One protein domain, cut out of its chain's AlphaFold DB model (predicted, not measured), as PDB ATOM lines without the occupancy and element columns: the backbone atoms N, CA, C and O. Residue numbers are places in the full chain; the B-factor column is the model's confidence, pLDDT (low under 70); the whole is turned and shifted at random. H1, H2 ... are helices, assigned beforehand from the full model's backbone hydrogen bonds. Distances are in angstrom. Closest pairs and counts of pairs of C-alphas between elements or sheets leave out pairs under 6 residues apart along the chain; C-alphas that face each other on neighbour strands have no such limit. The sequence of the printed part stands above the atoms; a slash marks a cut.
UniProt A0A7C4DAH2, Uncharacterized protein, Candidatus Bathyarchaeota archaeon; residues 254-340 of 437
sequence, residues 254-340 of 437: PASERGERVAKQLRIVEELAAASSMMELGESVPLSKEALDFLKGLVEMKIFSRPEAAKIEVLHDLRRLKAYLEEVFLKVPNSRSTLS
ATOM      1  N   PRO A 254     177.035 106.741 114.716       87.12
ATOM      2  CA  PRO A 254     177.530 108.031 115.188       87.12
ATOM      3  C   PRO A 254     177.940 108.946 114.032       87.12
ATOM      4  O   PRO A 254     177.794 110.166 114.113       87.12
ATOM      5  N   ALA A 255     178.460 108.361 112.949       84.12
ATOM      6  CA  ALA A 255     178.840 109.100 111.756       84.12
ATOM      7  C   ALA A 255     177.607 109.619 111.002       84.12
ATOM      8  O   ALA A 255     177.590 110.786 110.611       84.12
ATOM      9  N   SER A 256     176.558 108.801 110.854       84.06
ATOM     10  CA  SER A 256     175.312 109.234 110.213       84.06
ATOM     11  C   SER A 256     174.588 110.298 111.036       84.06
ATOM     12  O   SER A 256     174.191 111.314 110.479       84.06
ATOM     13  N   GLU A 257     174.496 110.137 112.358       87.69
ATOM     14  CA  GLU A 257     173.865 111.119 113.254       87.69
ATOM     15  C   GLU A 257     174.607 112.461 113.256       87.69
ATOM     16  O   GLU A 257     173.994 113.529 113.307       87.69
ATOM     17  N   ARG A 258     175.945 112.441 113.202       83.50
ATOM     18  CA  ARG A 258     176.739 113.668 113.022       83.50
ATOM     19  C   ARG A 258     176.484 114.290 111.653       83.50
ATOM     20  O   ARG A 258     176.298 115.498 111.583       83.50
ATOM     21  N   GLY A 259     176.431 113.483 110.593       82.69
ATOM     22  CA  GLY A 259     176.119 113.953 109.243       82.69
ATOM     23  C   GLY A 259     174.754 114.620 109.145       82.69
ATOM     24  O   GLY A 259     174.657 115.715 108.600       82.69
ATOM     25  N   GLU A 260     173.723 114.016 109.732       85.88
ATOM     26  CA  GLU A 260     172.378 114.591 109.782       85.88
ATOM     27  C   GLU A 260     172.336 115.889 110.591       85.88
ATOM     28  O   GLU A 260     171.731 116.863 110.145       85.88
ATOM     29  N   ARG A 261     173.010 115.944 111.749       86.19
ATOM     30  CA  ARG A 261     173.096 117.174 112.553       86.19
ATOM     31  C   ARG A 261     173.770 118.310 111.793       86.19
ATOM     32  O   ARG A 261     173.223 119.408 111.751       86.19
ATOM     33  N   VAL A 262     174.913 118.042 111.163       84.19
ATOM     34  CA  VAL A 262     175.633 119.049 110.374       84.19
ATOM     35  C   VAL A 262     174.803 119.487 109.169       84.19
ATOM     36  O   VAL A 262     174.709 120.679 108.907       84.19
ATOM     37  N   ALA A 263     174.141 118.560 108.472       84.31
ATOM     38  CA  ALA A 263     173.273 118.896 107.345       84.31
ATOM     39  C   ALA A 263     172.093 119.792 107.761       84.31
ATOM     40  O   ALA A 263     171.778 120.749 107.056       84.31
ATOM     41  N   LYS A 264     171.468 119.521 108.916       87.62
ATOM     42  CA  LYS A 264     170.416 120.384 109.479       87.62
ATOM     43  C   LYS A 264     170.944 121.776 109.823       87.62
ATOM     44  O   LYS A 264     170.329 122.762 109.438       87.62
ATOM     45  N   GLN A 265     172.094 121.860 110.493       84.56
ATOM     46  CA  GLN A 265     172.713 123.144 110.838       84.56
ATOM     47  C   GLN A 265     173.075 123.958 109.594       84.56
ATOM     48  O   GLN A 265     172.791 125.150 109.545       84.56
ATOM     49  N   LEU A 266     173.643 123.316 108.570       83.81
ATOM     50  CA  LEU A 266     173.989 123.983 107.316       83.81
ATOM     51  C   LEU A 266     172.739 124.535 106.620       83.81
ATOM     52  O   LEU A 266     172.747 125.675 106.174       83.81
ATOM     53  N   ARG A 267     171.644 123.760 106.607       87.12
ATOM     54  CA  ARG A 267     170.356 124.189 106.047       87.12
ATOM     55  C   ARG A 267     169.776 125.400 106.783       87.12
ATOM     56  O   ARG A 267     169.293 126.314 106.130       87.12
ATOM     57  N   ILE A 268     169.853 125.422 108.116       86.88
ATOM     58  CA  ILE A 268     169.409 126.566 108.930       86.88
ATOM     59  C   ILE A 268     170.240 127.815 108.608       86.88
ATOM     60  O   ILE A 268     169.685 128.898 108.443       86.88
ATOM     61  N   VAL A 269     171.563 127.673 108.485       84.31
ATOM     62  CA  VAL A 269     172.456 128.790 108.131       84.31
ATOM     63  C   VAL A 269     172.166 129.303 106.718       84.31
ATOM     64  O   VAL A 269     172.105 130.513 106.520       84.31
ATOM     65  N   GLU A 270     171.946 128.413 105.748       84.88
ATOM     66  CA  GLU A 270     171.568 128.786 104.379       84.88
ATOM     67  C   GLU A 270     170.214 129.522 104.343       84.88
ATOM     68  O   GLU A 270     170.104 130.559 103.687       84.88
ATOM     69  N   GLU A 271     169.211 129.034 105.084       86.88
ATOM     70  CA  GLU A 271     167.879 129.649 105.188       86.88
ATOM     71  C   GLU A 271     167.948 131.049 105.821       86.88
ATOM     72  O   GLU A 271     167.414 132.013 105.269       86.88
ATOM     73  N   LEU A 272     168.671 131.192 106.936       82.38
ATOM     74  CA  LEU A 272     168.857 132.476 107.613       82.38
ATOM     75  C   LEU A 272     169.647 133.475 106.766       82.38
ATOM     76  O   LEU A 272     169.325 134.663 106.749       82.38
ATOM     77  N   ALA A 273     170.667 133.011 106.045       81.19
ATOM     78  CA  ALA A 273     171.451 133.879 105.180       81.19
ATOM     79  C   ALA A 273     170.637 134.379 103.972       81.19
ATOM     80  O   ALA A 273     170.822 135.519 103.549       81.19
ATOM     81  N   ALA A 274     169.724 133.560 103.439       82.94
ATOM     82  CA  ALA A 274     168.783 133.981 102.400       82.94
ATOM     83  C   ALA A 274     167.733 134.970 102.940       82.94
ATOM     84  O   ALA A 274     167.458 135.994 102.311       82.94
ATOM     85  N   ALA A 275     167.200 134.717 104.139       82.88
ATOM     86  CA  ALA A 275     166.267 135.628 104.797       82.88
ATOM     87  C   ALA A 275     166.914 136.980 105.141       82.88
ATOM     88  O   ALA A 275     166.274 138.017 104.997       82.88
ATOM     89  N   SER A 276     168.198 136.993 105.518       78.56
ATOM     90  CA  SER A 276     168.955 138.222 105.789       78.56
ATOM     91  C   SER A 276     168.970 139.182 104.600       78.56
ATOM     92  O   SER A 276     168.761 140.376 104.792       78.56
ATOM     93  N   SER A 277     169.175 138.684 103.375       78.19
ATOM     94  CA  SER A 277     169.114 139.530 102.175       78.19
ATOM     95  C   SER A 277     167.730 140.126 101.922       78.19
ATOM     96  O   SER A 277     167.641 141.245 101.435       78.19
ATOM     97  N   MET A 278     166.658 139.411 102.264       77.62
ATOM     98  CA  MET A 278     165.281 139.857 102.030       77.62
ATOM     99  C   MET A 278     164.759 140.791 103.134       77.62
ATOM    100  O   MET A 278     164.040 141.741 102.842       77.62
ATOM    101  N   MET A 279     165.172 140.595 104.392       74.31
ATOM    102  CA  MET A 279     164.809 141.501 105.492       74.31
ATOM    103  C   MET A 279     165.408 142.905 105.321       74.31
ATOM    104  O   MET A 279     164.782 143.881 105.722       74.31
ATOM    105  N   GLU A 280     166.586 143.032 104.702       71.50
ATOM    106  CA  GLU A 280     167.169 144.338 104.343       71.50
ATOM    107  C   GLU A 280     166.370 145.064 103.250       71.50
ATOM    108  O   GLU A 280     166.341 146.292 103.222       71.50
ATOM    109  N   LEU A 281     165.679 144.313 102.387       78.94
ATOM    110  CA  LEU A 281     164.743 144.843 101.391       78.94
ATOM    111  C   LEU A 281     163.380 145.217 102.006       78.94
ATOM    112  O   LEU A 281     162.506 145.712 101.301       78.94
ATOM    113  N   GLY A 282     163.193 145.005 103.314       73.81
ATOM    114  CA  GLY A 282     161.946 145.279 104.029       73.81
ATOM    115  C   GLY A 282     160.865 144.211 103.842       73.81
ATOM    116  O   GLY A 282     159.749 144.390 104.330       73.81
ATOM    117  N   GLU A 283     161.171 143.095 103.174       76.12
ATOM    118  CA  GLU A 283     160.228 141.996 102.968       76.12
ATOM    119  C   GLU A 283     160.242 141.014 104.147       76.12
ATOM    120  O   GLU A 283     161.291 140.621 104.669       76.12
ATOM    121  N   SER A 284     159.051 140.586 104.572       72.56
ATOM    122  CA  SER A 284     158.909 139.560 105.599       72.56
ATOM    123  C   SER A 284     159.067 138.172 104.979       72.56
ATOM    124  O   SER A 284     158.249 137.719 104.181       72.56
ATOM    125  N   VAL A 285     160.132 137.468 105.363       75.88
ATOM    126  CA  VAL A 285     160.355 136.086 104.920       75.88
ATOM    127  C   VAL A 285     159.795 135.112 105.951       75.88
ATOM    128  O   VAL A 285     160.122 135.228 107.137       75.88
ATOM    129  N   PRO A 286     158.991 134.118 105.535       79.44
ATOM    130  CA  PRO A 286     158.590 133.036 106.417       79.44
ATOM    131  C   PRO A 286     159.798 132.135 106.705       79.44
ATOM    132  O   PRO A 286     160.206 131.331 105.871       79.44
ATOM    133  N   LEU A 287     160.373 132.281 107.897       84.25
ATOM    134  CA  LEU A 287     161.428 131.414 108.419       84.25
ATOM    135  C   LEU A 287     160.834 130.159 109.069       84.25
ATOM    136  O   LEU A 287     159.790 130.214 109.730       84.25
ATOM    137  N   SER A 288     161.525 129.029 108.942       87.19
ATOM    138  CA  SER A 288     161.214 127.817 109.692       87.19
ATOM    139  C   SER A 288     161.337 128.058 111.203       87.19
ATOM    140  O   SER A 288     162.159 128.852 111.670       87.19
ATOM    141  N   LYS A 289     160.521 127.355 112.003       86.81
ATOM    142  CA  LYS A 289     160.562 127.461 113.476       86.81
ATOM    143  C   LYS A 289     161.962 127.175 114.030       86.81
ATOM    144  O   LYS A 289     162.423 127.878 114.915       86.81
ATOM    145  N   GLU A 290     162.651 126.195 113.449       85.62
ATOM    146  CA  GLU A 290     164.012 125.802 113.829       85.62
ATOM    147  C   GLU A 290     165.029 126.924 113.561       85.62
ATOM    148  O   GLU A 290     165.902 127.179 114.392       85.62
ATOM    149  N   ALA A 291     164.899 127.630 112.432       81.88
ATOM    150  CA  ALA A 291     165.740 128.777 112.106       81.88
ATOM    151  C   ALA A 291     165.465 129.985 113.017       81.88
ATOM    152  O   ALA A 291     166.407 130.652 113.446       81.88
ATOM    153  N   LEU A 292     164.197 130.242 113.357       83.19
ATOM    154  CA  LEU A 292     163.812 131.294 114.304       83.19
ATOM    155  C   LEU A 292     164.329 131.021 115.717       83.19
ATOM    156  O   LEU A 292     164.880 131.928 116.336       83.19
ATOM    157  N   ASP A 293     164.194 129.791 116.215       85.19
ATOM    158  CA  ASP A 293     164.704 129.400 117.533       85.19
ATOM    159  C   ASP A 293     166.233 129.505 117.588       85.19
ATOM    160  O   ASP A 293     166.793 129.998 118.569       85.19
ATOM    161  N   PHE A 294     166.919 129.119 116.508       82.12
ATOM    162  CA  PHE A 294     168.367 129.286 116.389       82.12
ATOM    163  C   PHE A 294     168.783 130.764 116.390       82.12
ATOM    164  O   PHE A 294     169.687 131.151 117.133       82.12
ATOM    165  N   LEU A 295     168.099 131.608 115.608       79.94
ATOM    166  CA  LEU A 295     168.322 133.056 115.591       79.94
ATOM    167  C   LEU A 295     168.083 133.663 116.978       79.94
ATOM    168  O   LEU A 295     168.890 134.461 117.452       79.94
ATOM    169  N   LYS A 296     166.996 133.269 117.646       83.06
ATOM    170  CA  LYS A 296     166.657 133.729 118.992       83.06
ATOM    171  C   LYS A 296     167.747 133.352 119.993       83.06
ATOM    172  O   LYS A 296     168.179 134.218 120.742       83.06
ATOM    173  N   GLY A 297     168.256 132.120 119.941       81.12
ATOM    174  CA  GLY A 297     169.372 131.678 120.779       81.12
ATOM    175  C   GLY A 297     170.660 132.480 120.551       81.12
ATOM    176  O   GLY A 297     171.335 132.839 121.512       81.12
ATOM    177  N   LEU A 298     170.982 132.830 119.299       78.06
ATOM    178  CA  LEU A 298     172.132 133.694 118.988       78.06
ATOM    179  C   LEU A 298     171.962 135.119 119.535       78.06
ATOM    180  O   LEU A 298     172.919 135.699 120.047       78.06
ATOM    181  N   VAL A 299     170.752 135.675 119.442       77.38
ATOM    182  CA  VAL A 299     170.426 137.005 119.980       77.38
ATOM    183  C   VAL A 299     170.452 136.996 121.510       77.38
ATOM    184  O   VAL A 299     171.022 137.904 122.107       77.38
ATOM    185  N   GLU A 300     169.904 135.959 122.146       77.00
ATOM    186  CA  GLU A 300     169.922 135.784 123.604       77.00
ATOM    187  C   GLU A 300     171.345 135.609 124.149       77.00
ATOM    188  O   GLU A 300     171.637 136.107 125.231       77.00
ATOM    189  N   MET A 301     172.256 134.972 123.404       73.50
ATOM    190  CA  MET A 301     173.673 134.884 123.781       73.50
ATOM    191  C   MET A 301     174.401 136.238 123.729       73.50
ATOM    192  O   MET A 301     175.363 136.441 124.473       73.50
ATOM    193  N   LYS A 302     173.939 137.196 122.914       69.56
ATOM    194  CA  LYS A 302     174.430 138.586 122.919       69.56
ATOM    195  C   LYS A 302     173.689 139.404 123.986       69.56
ATOM    196  O   LYS A 302     172.976 140.357 123.692       69.56
ATOM    197  N   ILE A 303     173.916 139.036 125.248       53.69
ATOM    198  CA  ILE A 303     173.232 139.528 126.463       53.69
ATOM    199  C   ILE A 303     173.299 141.063 126.674       53.69
ATOM    200  O   ILE A 303     172.539 141.598 127.478       53.69
ATOM    201  N   PHE A 304     174.145 141.809 125.950       48.62
ATOM    202  CA  PHE A 304     174.445 143.220 126.259       48.62
ATOM    203  C   PHE A 304     174.080 144.261 125.181       48.62
ATOM    204  O   PHE A 304     174.371 145.442 125.368       48.62
ATOM    205  N   SER A 305     173.400 143.883 124.094       53.28
ATOM    206  CA  SER A 305     173.035 144.813 123.007       53.28
ATOM    207  C   SER A 305     171.522 145.068 122.945       53.28
ATOM    208  O   SER A 305     170.724 144.177 123.231       53.28
ATOM    209  N   ARG A 306     171.093 146.281 122.546       65.12
ATOM    210  CA  ARG A 306     169.665 146.582 122.293       65.12
ATOM    211  C   ARG A 306     169.075 145.527 121.336       65.12
ATOM    212  O   ARG A 306     169.741 145.198 120.355       65.12
ATOM    213  N   PRO A 307     167.841 145.030 121.550       63.50
ATOM    214  CA  PRO A 307     167.311 143.845 120.860       63.50
ATOM    215  C   PRO A 307     167.232 143.987 119.332       63.50
ATOM    216  O   PRO A 307     167.360 142.999 118.614       63.50
ATOM    217  N   GLU A 308     167.054 145.202 118.815       65.69
ATOM    218  CA  GLU A 308     167.058 145.473 117.370       65.69
ATOM    219  C   GLU A 308     168.478 145.555 116.794       65.69
ATOM    220  O   GLU A 308     168.750 144.977 115.745       65.69
ATOM    221  N   ALA A 309     169.408 146.187 117.516       69.69
ATOM    222  CA  ALA A 309     170.814 146.252 117.122       69.69
ATOM    223  C   ALA A 309     171.471 144.861 117.144       69.69
ATOM    224  O   ALA A 309     172.211 144.514 116.227       69.69
ATOM    225  N   ALA A 310     171.130 144.030 118.134       71.56
ATOM    226  CA  ALA A 310     171.605 142.652 118.244       71.56
ATOM    227  C   ALA A 310     171.160 141.790 117.052       71.56
ATOM    228  O   ALA A 310     171.947 140.996 116.542       71.56
ATOM    229  N   LYS A 311     169.922 141.965 116.564       73.19
ATOM    230  CA  LYS A 311     169.424 141.254 115.374       73.19
ATOM    231  C   LYS A 311     170.216 141.618 114.124       73.19
ATOM    232  O   LYS A 311     170.621 140.721 113.392       73.19
ATOM    233  N   ILE A 312     170.456 142.910 113.896       74.75
ATOM    234  CA  ILE A 312     171.222 143.393 112.737       74.75
ATOM    235  C   ILE A 312     172.664 142.873 112.798       74.75
ATOM    236  O   ILE A 312     173.195 142.395 111.799       74.75
ATOM    237  N   GLU A 313     173.279 142.887 113.980       78.50
ATOM    238  CA  GLU A 313     174.642 142.394 114.182       78.50
ATOM    239  C   GLU A 313     174.751 140.876 113.954       78.50
ATOM    240  O   GLU A 313     175.673 140.410 113.290       78.50
ATOM    241  N   VAL A 314     173.783 140.093 114.444       76.06
ATOM    242  CA  VAL A 314     173.716 138.639 114.206       76.06
ATOM    243  C   VAL A 314     173.480 138.324 112.727       76.06
ATOM    244  O   VAL A 314     174.097 137.401 112.198       76.06
ATOM    245  N   LEU A 315     172.637 139.095 112.032       76.06
ATOM    246  CA  LEU A 315     172.432 138.956 110.584       76.06
ATOM    247  C   LEU A 315     173.721 139.246 109.805       76.06
ATOM    248  O   LEU A 315     174.073 138.500 108.889       76.06
ATOM    249  N   HIS A 316     174.463 140.277 110.207       82.06
ATOM    250  CA  HIS A 316     175.760 140.593 109.622       82.06
ATOM    251  C   HIS A 316     176.791 139.470 109.858       82.06
ATOM    252  O   HIS A 316     177.472 139.049 108.919       82.06
ATOM    253  N   ASP A 317     176.865 138.922 111.075       80.44
ATOM    254  CA  ASP A 317     177.738 137.785 111.403       80.44
ATOM    255  C   ASP A 317     177.365 136.523 110.607       80.44
ATOM    256  O   ASP A 317     178.247 135.820 110.109       80.44
ATOM    257  N   LEU A 318     176.069 136.262 110.409       77.56
ATOM    258  CA  LEU A 318     175.571 135.161 109.577       77.56
ATOM    259  C   LEU A 318     175.946 135.339 108.104       77.56
ATOM    260  O   LEU A 318     176.340 134.373 107.449       77.56
ATOM    261  N   ARG A 319     175.884 136.565 107.578       80.75
ATOM    262  CA  ARG A 319     176.326 136.863 106.211       80.75
ATOM    263  C   ARG A 319     177.833 136.657 106.062       80.75
ATOM    264  O   ARG A 319     178.268 136.045 105.087       80.75
ATOM    265  N   ARG A 320     178.627 137.099 107.042       82.88
ATOM    266  CA  ARG A 320     180.080 136.871 107.074       82.88
ATOM    267  C   ARG A 320     180.413 135.382 107.165       82.88
ATOM    268  O   ARG A 320     181.313 134.920 106.467       82.88
ATOM    269  N   LEU A 321     179.656 134.624 107.959       80.69
ATOM    270  CA  LEU A 321     179.770 133.171 108.045       80.69
ATOM    271  C   LEU A 321     179.442 132.509 106.704       80.69
ATOM    272  O   LEU A 321     180.200 131.650 106.267       80.69
ATOM    273  N   LYS A 322     178.360 132.923 106.033       83.31
ATOM    274  CA  LYS A 322     177.978 132.409 104.710       83.31
ATOM    275  C   LYS A 322     179.061 132.682 103.667       83.31
ATOM    276  O   LYS A 322     179.460 131.763 102.963       83.31
ATOM    277  N   ALA A 323     179.561 133.915 103.610       86.12
ATOM    278  CA  ALA A 323     180.626 134.306 102.693       86.12
ATOM    279  C   ALA A 323     181.911 133.505 102.947       86.12
ATOM    280  O   ALA A 323     182.509 132.989 102.009       86.12
ATOM    281  N   TYR A 324     182.291 133.317 104.216       85.94
ATOM    282  CA  TYR A 324     183.416 132.457 104.586       85.94
ATOM    283  C   TYR A 324     183.179 130.995 104.175       85.94
ATOM    284  O   TYR A 324     184.083 130.335 103.670       85.94
ATOM    285  N   LEU A 325     181.959 130.484 104.354       82.50
ATOM    286  CA  LEU A 325     181.586 129.125 103.963       82.50
ATOM    287  C   LEU A 325     181.681 128.933 102.439       82.50
ATOM    288  O   LEU A 325     182.257 127.950 101.979       82.50
ATOM    289  N   GLU A 326     181.158 129.883 101.659       87.00
ATOM    290  CA  GLU A 326     181.252 129.907 100.193       87.00
ATOM    291  C   GLU A 326     182.707 130.022  99.726       87.00
ATOM    292  O   GLU A 326     183.125 129.292  98.827       87.00
ATOM    293  N   GLU A 327     183.511 130.862 100.378       90.75
ATOM    294  CA  GLU A 327     184.940 130.995 100.096       90.75
ATOM    295  C   GLU A 327     185.695 129.685 100.369       90.75
ATOM    296  O   GLU A 327     186.517 129.260  99.557       90.75
ATOM    297  N   VAL A 328     185.385 128.993 101.471       85.19
ATOM    298  CA  VAL A 328     185.939 127.666 101.787       85.19
ATOM    299  C   VAL A 328     185.497 126.616 100.759       85.19
ATOM    300  O   VAL A 328     186.294 125.747 100.390       85.19
ATOM    301  N   PHE A 329     184.259 126.694 100.261       85.62
ATOM    302  CA  PHE A 329     183.755 125.824  99.192       85.62
ATOM    303  C   PHE A 329     184.421 126.080  97.838       85.62
ATOM    304  O   PHE A 329     184.652 125.126  97.096       85.62
ATOM    305  N   LEU A 330     184.772 127.330  97.535       90.56
ATOM    306  CA  LEU A 330     185.477 127.704  96.308       90.56
ATOM    307  C   LEU A 330     186.972 127.362  96.365       90.56
ATOM    308  O   LEU A 330     187.513 126.822  95.403       90.56
ATOM    309  N   LYS A 331     187.646 127.652  97.487       91.94
ATOM    310  CA  LYS A 331     189.097 127.438  97.647       91.94
ATOM    311  C   LYS A 331     189.483 125.968  97.749       91.94
ATOM    312  O   LYS A 331     190.563 125.590  97.301       91.94
ATOM    313  N   VAL A 332     188.636 125.146  98.361       87.38
ATOM    314  CA  VAL A 332     188.908 123.722  98.558       87.38
ATOM    315  C   VAL A 332     187.852 122.924  97.797       87.38
ATOM    316  O   VAL A 332     186.788 122.641  98.353       87.38
ATOM    317  N   PRO A 333     188.104 122.531  96.534       74.06
ATOM    318  CA  PRO A 333     187.204 121.629  95.829       74.06
ATOM    319  C   PRO A 333     187.061 120.344  96.660       74.06
ATOM    320  O   PRO A 333     188.059 119.755  97.073       74.06
ATOM    321  N   ASN A 334     185.817 119.940  96.938       76.88
ATOM    322  CA  ASN A 334     185.392 118.886  97.880       76.88
ATOM    323  C   ASN A 334     185.189 119.292  99.349       76.88
ATOM    324  O   ASN A 334     184.664 118.487 100.108       76.88
ATOM    325  N   SER A 335     185.471 120.518  99.797       78.38
ATOM    326  CA  SER A 335     185.186 120.889 101.199       78.38
ATOM    327  C   SER A 335     183.705 120.791 101.552       78.38
ATOM    328  O   SER A 335     183.383 120.498 102.695       78.38
ATOM    329  N   ARG A 336     182.790 120.918 100.582       72.25
ATOM    330  CA  ARG A 336     181.356 120.656 100.792       72.25
ATOM    331  C   ARG A 336     181.074 119.207 101.192       72.25
ATOM    332  O   ARG A 336     180.216 118.976 102.040       72.25
ATOM    333  N   SER A 337     181.796 118.241 100.624       71.12
ATOM    334  CA  SER A 337     181.673 116.825 100.985       71.12
ATOM    335  C   SER A 337     182.503 116.447 102.213       71.12
ATOM    336  O   SER A 337     182.112 115.512 102.901       71.12
ATOM    337  N   THR A 338     183.568 117.198 102.526       70.94
ATOM    338  CA  THR A 338     184.379 117.040 103.749       70.94
ATOM    339  C   THR A 338     183.718 117.650 104.989       70.94
ATOM    340  O   THR A 338     183.798 117.078 106.075       70.94
ATOM    341  N   LEU A 339     183.070 118.812 104.840       67.06
ATOM    342  CA  LEU A 339     182.336 119.521 105.896       67.06
ATOM    343  C   LEU A 339     180.967 118.896 106.135       67.06
ATOM    344  O   LEU A 339     180.550 118.748 107.279       67.06
ATOM    345  N   SER A 340     180.283 118.458 105.075       64.94
ATOM    346  CA  SER A 340     179.240 117.451 105.233       64.94
ATOM    347  C   SER A 340     179.925 116.229 105.835       64.94
ATOM    348  O   SER A 340     180.846 115.703 105.233       64.94
TER     349      SER A 340
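What this domain is: This is residues 254 to 340 of the 437 residues of an uncharacterized protein of Candidatus Bathyarchaeota archaeon (UniProt A0A7C4DAH2). Two long helices, H1 and H3, cross as a lopsided X, H1 late in its length and H3 around its middle, and the shorter helix H2 bridges them on one side of the crossing. Beyond the crossing the first part of H1 and the last part of H3 open as a V, and the chain folds back after H3 so that the very short H4 sits in the mouth of that V. You will find 87 printed residues with four named helices, H1, H2, H3 and H4 in that order, and no named strand; the class is all helix. The whole is only just compact, close to loose, with a radius of gyration of the C-alphas of 14.3 A, and spans 39 by 28 by 26 A.

How they stand to each other: Start at H1, residues 254 to 280, and go on to H2, residues 289 to 301. They touch with residues 268 to 272 of H1 and 290 to 291 of H2 alone; the closest C-alphas, of Ile 268 and Ala 291, are 5.3 A apart, and the lines are about perpendicular at 81 degrees. Next find H3, residues 307 to 331, the hub, which touches three other helices. Its residues 315 to 322 touch residues 269 to 276 of H1, opposite ways at a steep tilt of 60 degrees, with the closest C-alphas, of Ala 273 and Arg 319, 5.8 A apart. Residues 307 to 314 of H3 touch residues 295 to 299 of H2, opposite ways at a steep tilt of 69 degrees, only just short of about perpendicular; the closest C-alphas, of Val 299 and Ala 310, are 6.0 A apart. Look last at H4, residues 335 to 339: H3 and H4 touch only at the corner, and only just, with 3 pairs of C-alphas within 8 A, the closest being Phe 329 and Ser 335 at 5.5 A. H4 is apart from H2, and only just apart from H1, with closest C-alphas 8.1 A apart. Every O i to N i+4 pair is within hydrogen-bond range in H2, H3 and H4, and 21 of 23 are in H1.

Where its parts are: Find C-alpha 254 at (177.530, 108.031, 115.188); from there H1 runs 39.3 A to C-alpha 280. H2 covers 18.3 A. H3 begins at C-alpha 307, (167.311, 143.845, 120.860), and runs 35.8 A to C-alpha 331 at (189.097, 127.438, 97.647). H4 ends at C-alpha 339.

The domain as a whole: The C-alphas farthest apart, of Pro 254 and Gly 282, are 41.9 A apart. The printed part has no cut. The link from H1 to H2 is short, and those from H2 to H3 and from H3 to H4 are tight. The model's mean pLDDT over the printed part is 79.1; look for values under 70 at residues 302 to 309 and 339 to 340.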